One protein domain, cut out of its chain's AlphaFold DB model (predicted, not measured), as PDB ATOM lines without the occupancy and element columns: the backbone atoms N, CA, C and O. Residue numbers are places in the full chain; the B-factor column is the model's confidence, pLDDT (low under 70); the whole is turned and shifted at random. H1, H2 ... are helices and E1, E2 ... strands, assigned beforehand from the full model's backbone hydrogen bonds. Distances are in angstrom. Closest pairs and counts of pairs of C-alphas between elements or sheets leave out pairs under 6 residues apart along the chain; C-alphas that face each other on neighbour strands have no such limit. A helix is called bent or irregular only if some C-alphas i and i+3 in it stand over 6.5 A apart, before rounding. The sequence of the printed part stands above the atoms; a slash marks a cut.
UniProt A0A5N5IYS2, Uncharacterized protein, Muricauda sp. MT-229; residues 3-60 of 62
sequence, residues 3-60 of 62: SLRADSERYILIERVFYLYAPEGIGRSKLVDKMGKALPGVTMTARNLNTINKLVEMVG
ATOM      1  N   SER A   3     196.106 236.580 156.446       55.31
ATOM      2  CA  SER A   3     196.162 238.040 156.643       55.31
ATOM      3  C   SER A   3     197.297 238.763 155.890       55.31
ATOM      4  O   SER A   3     197.465 239.968 156.059       55.31
ATOM      5  N   LEU A   4     198.131 238.048 155.123       56.00
ATOM      6  CA  LEU A   4     199.275 238.603 154.374       56.00
ATOM      7  C   LEU A   4     199.113 238.498 152.854       56.00
ATOM      8  O   LEU A   4     199.949 239.025 152.121       56.00
ATOM      9  N   ARG A   5     198.068 237.802 152.410       55.59
ATOM     10  CA  ARG A   5     197.745 237.542 151.012       55.59
ATOM     11  C   ARG A   5     196.930 238.719 150.475       55.59
ATOM     12  O   ARG A   5     195.977 239.132 151.131       55.59
ATOM     13  N   ALA A   6     197.276 239.258 149.309       61.09
ATOM     14  CA  ALA A   6     196.333 240.131 148.604       61.09
ATOM     15  C   ALA A   6     195.120 239.297 148.144       61.09
ATOM     16  O   ALA A   6     195.278 238.112 147.866       61.09
ATOM     17  N   ASP A   7     193.923 239.874 148.018       64.62
ATOM     18  CA  ASP A   7     192.731 239.107 147.594       64.62
ATOM     19  C   ASP A   7     192.927 238.377 146.251       64.62
ATOM     20  O   ASP A   7     192.358 237.310 146.016       64.62
ATOM     21  N   SER A   8     193.796 238.922 145.396       68.19
ATOM     22  CA  SER A   8     194.168 238.377 144.088       68.19
ATOM     23  C   SER A   8     195.156 237.207 144.150       68.19
ATOM     24  O   SER A   8     195.340 236.503 143.158       68.19
ATOM     25  N   GLU A   9     195.833 237.001 145.277       77.00
ATOM     26  CA  GLU A   9     196.832 235.948 145.433       77.00
ATOM     27  C   GLU A   9     196.189 234.681 146.000       77.00
ATOM     28  O   GLU A   9     195.254 234.729 146.799       77.00
ATOM     29  N   ARG A  10     196.698 233.513 145.613       77.81
ATOM     30  CA  ARG A  10     196.301 232.224 146.194       77.81
ATOM     31  C   ARG A  10     197.543 231.389 146.421       77.81
ATOM     32  O   ARG A  10     198.448 231.407 145.597       77.81
ATOM     33  N   TYR A  11     197.586 230.649 147.519       77.50
ATOM     34  CA  TYR A  11     198.663 229.704 147.767       77.50
ATOM     35  C   TYR A  11     198.097 228.360 148.204       77.50
ATOM     36  O   TYR A  11     197.019 228.299 148.795       77.50
ATOM     37  N   ILE A  12     198.827 227.295 147.894       79.69
ATOM     38  CA  ILE A  12     198.521 225.934 148.326       79.69
ATOM     39  C   ILE A  12     199.833 225.310 148.787       79.69
ATOM     40  O   ILE A  12     200.824 225.337 148.061       79.69
ATOM     41  N   LEU A  13     199.838 224.748 149.991       75.31
ATOM     42  CA  LEU A  13     200.944 223.938 150.488       75.31
ATOM     43  C   LEU A  13     200.523 222.471 150.419       75.31
ATOM     44  O   LEU A  13     199.548 222.081 151.058       75.31
ATOM     45  N   ILE A  14     201.254 221.676 149.644       75.56
ATOM     46  CA  ILE A  14     201.061 220.229 149.544       75.56
ATOM     47  C   ILE A  14     202.354 219.580 150.022       75.56
ATOM     48  O   ILE A  14     203.384 219.694 149.363       75.56
ATOM     49  N   GLU A  15     202.305 218.941 151.190       76.75
ATOM     50  CA  GLU A  15     203.459 218.331 151.864       76.75
ATOM     51  C   GLU A  15     204.649 219.295 152.028       76.75
ATOM     52  O   GLU A  15     204.692 220.085 152.970       76.75
ATOM     53  N   ARG A  16     205.626 219.227 151.114       70.69
ATOM     54  CA  ARG A  16     206.855 220.036 151.097       70.69
ATOM     55  C   ARG A  16     206.906 221.023 149.929       70.69
ATOM     56  O   ARG A  16     207.931 221.670 149.726       70.69
ATOM     57  N   VAL A  17     205.827 221.130 149.154       72.56
ATOM     58  CA  VAL A  17     205.747 221.962 147.952       72.56
ATOM     59  C   VAL A  17     204.764 223.100 148.172       72.56
ATOM     60  O   VAL A  17     203.589 222.886 148.464       72.56
ATOM     61  N   PHE A  18     205.255 224.327 148.012       76.19
ATOM     62  CA  PHE A  18     204.458 225.541 148.121       76.19
ATOM     63  C   PHE A  18     204.163 226.111 146.733       76.19
ATOM     64  O   PHE A  18     205.063 226.587 146.040       76.19
ATOM     65  N   TYR A  19     202.895 226.086 146.342       77.25
ATOM     66  CA  TYR A  19     202.400 226.699 145.119       77.25
ATOM     67  C   TYR A  19     201.888 228.095 145.428       77.25
ATOM     68  O   TYR A  19     201.026 228.264 146.289       77.25
ATOM     69  N   LEU A  20     202.384 229.089 144.696       78.88
ATOM     70  CA  LEU A  20     201.925 230.467 144.789       78.88
ATOM     71  C   LEU A  20     201.411 230.949 143.439       78.88
ATOM     72  O   LEU A  20     202.150 230.992 142.458       78.88
ATOM     73  N   TYR A  21     200.160 231.384 143.429       78.62
ATOM     74  CA  TYR A  21     199.564 232.152 142.355       78.62
ATOM     75  C   TYR A  21     199.548 233.629 142.751       78.62
ATOM     76  O   TYR A  21     198.763 234.039 143.606       78.62
ATOM     77  N   ALA A  22     200.431 234.419 142.141       80.56
ATOM     78  CA  ALA A  22     200.539 235.858 142.357       80.56
ATOM     79  C   ALA A  22     200.393 236.596 141.012       80.56
ATOM     80  O   ALA A  22     201.405 236.862 140.357       80.56
ATOM     81  N   PRO A  23     199.156 236.903 140.566       76.00
ATOM     82  CA  PRO A  23     198.906 237.526 139.261       76.00
ATOM     83  C   PRO A  23     199.487 238.944 139.171       76.00
ATOM     84  O   PRO A  23     199.943 239.362 138.115       76.00
ATOM     85  N   GLU A  24     199.584 239.639 140.306       76.31
ATOM     86  CA  GLU A  24     200.244 240.941 140.430       76.31
ATOM     87  C   GLU A  24     201.780 240.835 140.540       76.31
ATOM     88  O   GLU A  24     202.481 241.821 140.771       76.31
ATOM     89  N   GLY A  25     202.345 239.648 140.347       72.06
ATOM     90  CA  GLY A  25     203.782 239.424 140.358       72.06
ATOM     91  C   GLY A  25     204.350 239.160 141.752       72.06
ATOM     92  O   GLY A  25     204.054 239.832 142.739       72.06
ATOM     93  N   ILE A  26     205.252 238.179 141.807       72.81
ATOM     94  CA  ILE A  26     205.810 237.638 143.054       72.81
ATOM     95  C   ILE A  26     206.608 238.671 143.865       72.81
ATOM     96  O   ILE A  26     206.631 238.600 145.088       72.81
ATOM     97  N   GLY A  27     207.246 239.645 143.202       69.06
ATOM     98  CA  GLY A  27     208.115 240.637 143.848       69.06
ATOM     99  C   GLY A  27     207.366 241.698 144.656       69.06
ATOM    100  O   GLY A  27     207.971 242.384 145.471       69.06
ATOM    101  N   ARG A  28     206.048 241.827 144.449       69.62
ATOM    102  CA  ARG A  28     205.171 242.731 145.213       69.62
ATOM    103  C   ARG A  28     204.403 241.997 146.322       69.62
ATOM    104  O   ARG A  28     203.690 242.631 147.098       69.62
ATOM    105  N   SER A  29     204.559 240.675 146.408       70.25
ATOM    106  CA  SER A  29     203.839 239.828 147.352       70.25
ATOM    107  C   SER A  29     204.459 239.882 148.748       70.25
ATOM    108  O   SER A  29     205.578 239.413 148.975       70.25
ATOM    109  N   LYS A  30     203.694 240.374 149.728       70.19
ATOM    110  CA  LYS A  30     204.079 240.321 151.153       70.19
ATOM    111  C   LYS A  30     204.166 238.884 151.678       70.19
ATOM    112  O   LYS A  30     204.820 238.642 152.694       70.19
ATOM    113  N   LEU A  31     203.502 237.946 151.001       70.50
ATOM    114  CA  LEU A  31     203.536 236.523 151.315       70.50
ATOM    115  C   LEU A  31     204.922 235.937 151.015       70.50
ATOM    116  O   LEU A  31     205.508 235.303 151.886       70.50
ATOM    117  N   VAL A  32     205.469 236.215 149.824       69.69
ATOM    118  CA  VAL A  32     206.808 235.764 149.394       69.69
ATOM    119  C   VAL A  32     207.898 236.358 150.278       69.69
ATOM    120  O   VAL A  32     208.767 235.631 150.753       69.69
ATOM    121  N   ASP A  33     207.811 237.659 150.558       71.00
ATOM    122  CA  ASP A  33     208.795 238.380 151.373       71.00
ATOM    123  C   ASP A  33     208.896 237.819 152.806       71.00
ATOM    124  O   ASP A  33     209.972 237.722 153.399       71.00
ATOM    125  N   LYS A  34     207.770 237.355 153.362       70.38
ATOM    126  CA  LYS A  34     207.726 236.733 154.694       70.38
ATOM    127  C   LYS A  34     207.894 235.217 154.681       70.38
ATOM    128  O   LYS A  34     208.139 234.648 155.744       70.38
ATOM    129  N   MET A  35     207.817 234.561 153.526       68.50
ATOM    130  CA  MET A  35     207.914 233.102 153.416       68.50
ATOM    131  C   MET A  35     209.273 232.578 153.890       68.50
ATOM    132  O   MET A  35     209.319 231.608 154.643       68.50
ATOM    133  N   GLY A  36     210.363 233.279 153.559       63.88
ATOM    134  CA  GLY A  36     211.706 232.929 154.040       63.88
ATOM    135  C   GLY A  36     211.859 233.011 155.565       63.88
ATOM    136  O   GLY A  36     212.670 232.296 156.140       63.88
ATOM    137  N   LYS A  37     211.048 233.839 156.240       63.59
ATOM    138  CA  LYS A  37     210.998 233.922 157.712       63.59
ATOM    139  C   LYS A  37     210.004 232.937 158.328       63.59
ATOM    140  O   LYS A  37     210.176 232.541 159.474       63.59
ATOM    141  N   ALA A  38     208.957 232.572 157.593       62.62
ATOM    142  CA  ALA A  38     207.901 231.685 158.067       62.62
ATOM    143  C   ALA A  38     208.279 230.195 158.014       62.62
ATOM    144  O   ALA A  38     207.611 229.390 158.657       62.62
ATOM    145  N   LEU A  39     209.344 229.834 157.288       62.38
ATOM    146  CA  LEU A  39     209.888 228.474 157.213       62.38
ATOM    147  C   LEU A  39     211.294 228.399 157.848       62.38
ATOM    148  O   LEU A  39     212.283 228.200 157.137       62.38
ATOM    149  N   PRO A  40     211.423 228.580 159.177       56.56
ATOM    150  CA  PRO A  40     212.712 228.456 159.847       56.56
ATOM    151  C   PRO A  40     213.271 227.035 159.677       56.56
ATOM    152  O   PRO A  40     212.575 226.049 159.907       56.56
ATOM    153  N   GLY A  41     214.536 226.935 159.262       59.31
ATOM    154  CA  GLY A  41     215.240 225.660 159.079       59.31
ATOM    155  C   GLY A  41     215.086 225.006 157.700       59.31
ATOM    156  O   GLY A  41     215.689 223.960 157.468       59.31
ATOM    157  N   VAL A  42     214.337 225.608 156.769       62.19
ATOM    158  CA  VAL A  42     214.245 225.122 155.384       62.19
ATOM    159  C   VAL A  42     215.177 225.941 154.492       62.19
ATOM    160  O   VAL A  42     214.952 227.130 154.272       62.19
ATOM    161  N   THR A  43     216.213 225.306 153.935       61.03
ATOM    162  CA  THR A  43     217.047 225.914 152.885       61.03
ATOM    163  C   THR A  43     216.226 226.029 151.603       61.03
ATOM    164  O   THR A  43     216.179 225.116 150.779       61.03
ATOM    165  N   MET A  44     215.523 227.148 151.446       62.78
ATOM    166  CA  MET A  44     214.702 227.405 150.270       62.78
ATOM    167  C   MET A  44     215.592 227.834 149.100       62.78
ATOM    168  O   MET A  44     216.245 228.875 149.154       62.78
ATOM    169  N   THR A  45     215.594 227.056 148.018       62.94
ATOM    170  CA  THR A  45     216.261 227.455 146.774       62.94
ATOM    171  C   THR A  45     215.206 227.931 145.788       62.94
ATOM    172  O   THR A  45     214.464 227.132 145.227       62.94
ATOM    173  N   ALA A  46     215.129 229.242 145.565       63.84
ATOM    174  CA  ALA A  46     214.299 229.794 144.504       63.84
ATOM    175  C   ALA A  46     215.020 229.628 143.155       63.84
ATOM    176  O   ALA A  46     216.151 230.094 142.967       63.84
ATOM    177  N   ARG A  47     214.373 228.946 142.210       67.12
ATOM    178  CA  ARG A  47     214.783 228.844 140.804       67.12
ATOM    179  C   ARG A  47     213.554 229.094 139.947       67.12
ATOM    180  O   ARG A  47     212.458 228.687 140.321       67.12
ATOM    181  N   ASN A  48     213.720 229.794 138.828       73.75
ATOM    182  CA  ASN A  48     212.596 229.960 137.914       73.75
ATOM    183  C   ASN A  48     212.280 228.617 137.230       73.75
ATOM    184  O   ASN A  48     213.119 227.712 137.185       73.75
ATOM    185  N   LEU A  49     211.071 228.505 136.678       75.25
ATOM    186  CA  LEU A  49     210.623 227.287 136.006       75.25
ATOM    187  C   LEU A  49     211.530 226.904 134.826       75.25
ATOM    188  O   LEU A  49     211.795 225.726 134.627       75.25
ATOM    189  N   ASN A  50     212.085 227.878 134.099       78.62
ATOM    190  CA  ASN A  50     213.007 227.611 132.991       78.62
ATOM    191  C   ASN A  50     214.284 226.894 133.462       78.62
ATOM    192  O   ASN A  50     214.796 226.032 132.754       78.62
ATOM    193  N   THR A  51     214.804 227.220 134.649       80.25
ATOM    194  CA  THR A  51     215.947 226.517 135.241       80.25
ATOM    195  C   THR A  51     215.573 225.096 135.639       80.25
ATOM    196  O   THR A  51     216.352 224.188 135.384       80.25
ATOM    197  N   ILE A  52     214.392 224.892 136.227       82.25
ATOM    198  CA  ILE A  52     213.916 223.546 136.566       82.25
ATOM    199  C   ILE A  52     213.746 222.704 135.302       82.25
ATOM    200  O   ILE A  52     214.257 221.594 135.259       82.25
ATOM    201  N   ASN A  53     213.125 223.248 134.253       83.12
ATOM    202  CA  ASN A  53     212.954 222.552 132.977       83.12
ATOM    203  C   ASN A  53     214.302 222.126 132.380       83.12
ATOM    204  O   ASN A  53     214.446 220.979 131.979       83.12
ATOM    205  N   LYS A  54     215.312 223.009 132.407       85.62
ATOM    206  CA  LYS A  54     216.676 222.666 131.970       85.62
ATOM    207  C   LYS A  54     217.327 221.588 132.836       85.62
ATOM    208  O   LYS A  54     217.998 220.714 132.313       85.62
ATOM    209  N   LEU A  55     217.146 221.637 134.157       85.56
ATOM    210  CA  LEU A  55     217.673 220.601 135.048       85.56
ATOM    211  C   LEU A  55     216.997 219.248 134.802       85.56
ATOM    212  O   LEU A  55     217.674 218.229 134.827       85.56
ATOM    213  N   VAL A  56     215.687 219.237 134.545       86.25
ATOM    214  CA  VAL A  56     214.943 218.021 134.189       86.25
ATOM    215  C   VAL A  56     215.431 217.463 132.857       86.25
ATOM    216  O   VAL A  56     215.653 216.266 132.773       86.25
ATOM    217  N   GLU A  57     215.658 218.310 131.854       89.06
ATOM    218  CA  GLU A  57     216.251 217.906 130.571       89.06
ATOM    219  C   GLU A  57     217.638 217.276 130.770       89.06
ATOM    220  O   GLU A  57     217.884 216.171 130.307       89.06
ATOM    221  N   MET A  58     218.510 217.916 131.558       88.00
ATOM    222  CA  MET A  58     219.859 217.408 131.844       88.00
ATOM    223  C   MET A  58     219.883 216.098 132.649       88.00
ATOM    224  O   MET A  58     220.874 215.376 132.595       88.00
ATOM    225  N   VAL A  59     218.844 215.815 133.440       88.62
ATOM    226  CA  VAL A  59     218.724 214.587 134.256       88.62
ATOM    227  C   VAL A  59     217.893 213.509 133.540       88.62
ATOM    228  O   VAL A  59     217.953 212.343 133.916       88.62
ATOM    229  N   GLY A  60     217.114 213.891 132.526       68.50
ATOM    230  CA  GLY A  60     216.100 213.070 131.862       68.50
ATOM    231  C   GLY A  60     216.553 212.322 130.609       68.50
ATOM    232  O   GLY A  60     215.713 211.688 129.978       68.50
TER     233      GLY A  60
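This is residues 3 to 60 of the 62 residues of an uncharacterized protein of Muricauda sp. MT-229 (UniProt A0A5N5IYS2). A small body holds a two-stranded hairpin, E1 and E2, and a short helix, H1; from it residues 45 to 60 stick out as a free arm that ends in the second helix, H2. The printed part has 58 residues, with two named strands and then two named helices in the order E1, E2, H1, H2; the sheet, E1 - E2, is antiparallel and the class is mixed. The whole is loose, with a radius of gyration of the C-alphas of 13.2 A and spans of 40 by 28 by 19 A.

Look first at E1, residues 10 to 14, and E2, residues 17 to 21, a hairpin with a tight link of 2 residues. They are antiparallel, with 167 degrees between their directions. C-alphas 11 and 20 face each other at 4.5 A; N 12 and O 19, 2.9 A, and N 19 and O 12, 2.8 A, are within hydrogen-bond range. After a short link of 8 residues comes H1, residues 30 to 38, apart from E1. It is irregular, but only just: C-alphas 33 and 36 are 6.7 A apart. Farther on, H2, residues 49 to 59, is apart from E1, E2 and H1. Every O i to N i+4 pair is within hydrogen-bond range in H2, and 3 of 5 in H1.

Find C-alpha 10 at (196.301, 232.224, 146.194); from there E1 runs 13.3 A to C-alpha 14. E2 spans 13.2 A. H1 begins at C-alpha 30, at (204.079, 240.321, 151.153), and spans 11.7 A. H2, 15.2 A long, ends at C-alpha 59, at (218.724, 214.587, 134.256).

The C-alphas of Ser 3 and Gly 60, the two farthest apart, are 40.4 A apart. Without residues 45 to 60, which stand free, the body spans 28 by 19 by 18 A. The printed part has no cut, and no link is long. The mean pLDDT of the printed part is 72.0; look for values under 70 at residues 3 to 8, 27 to 28, 32, 35 to 47 and 60.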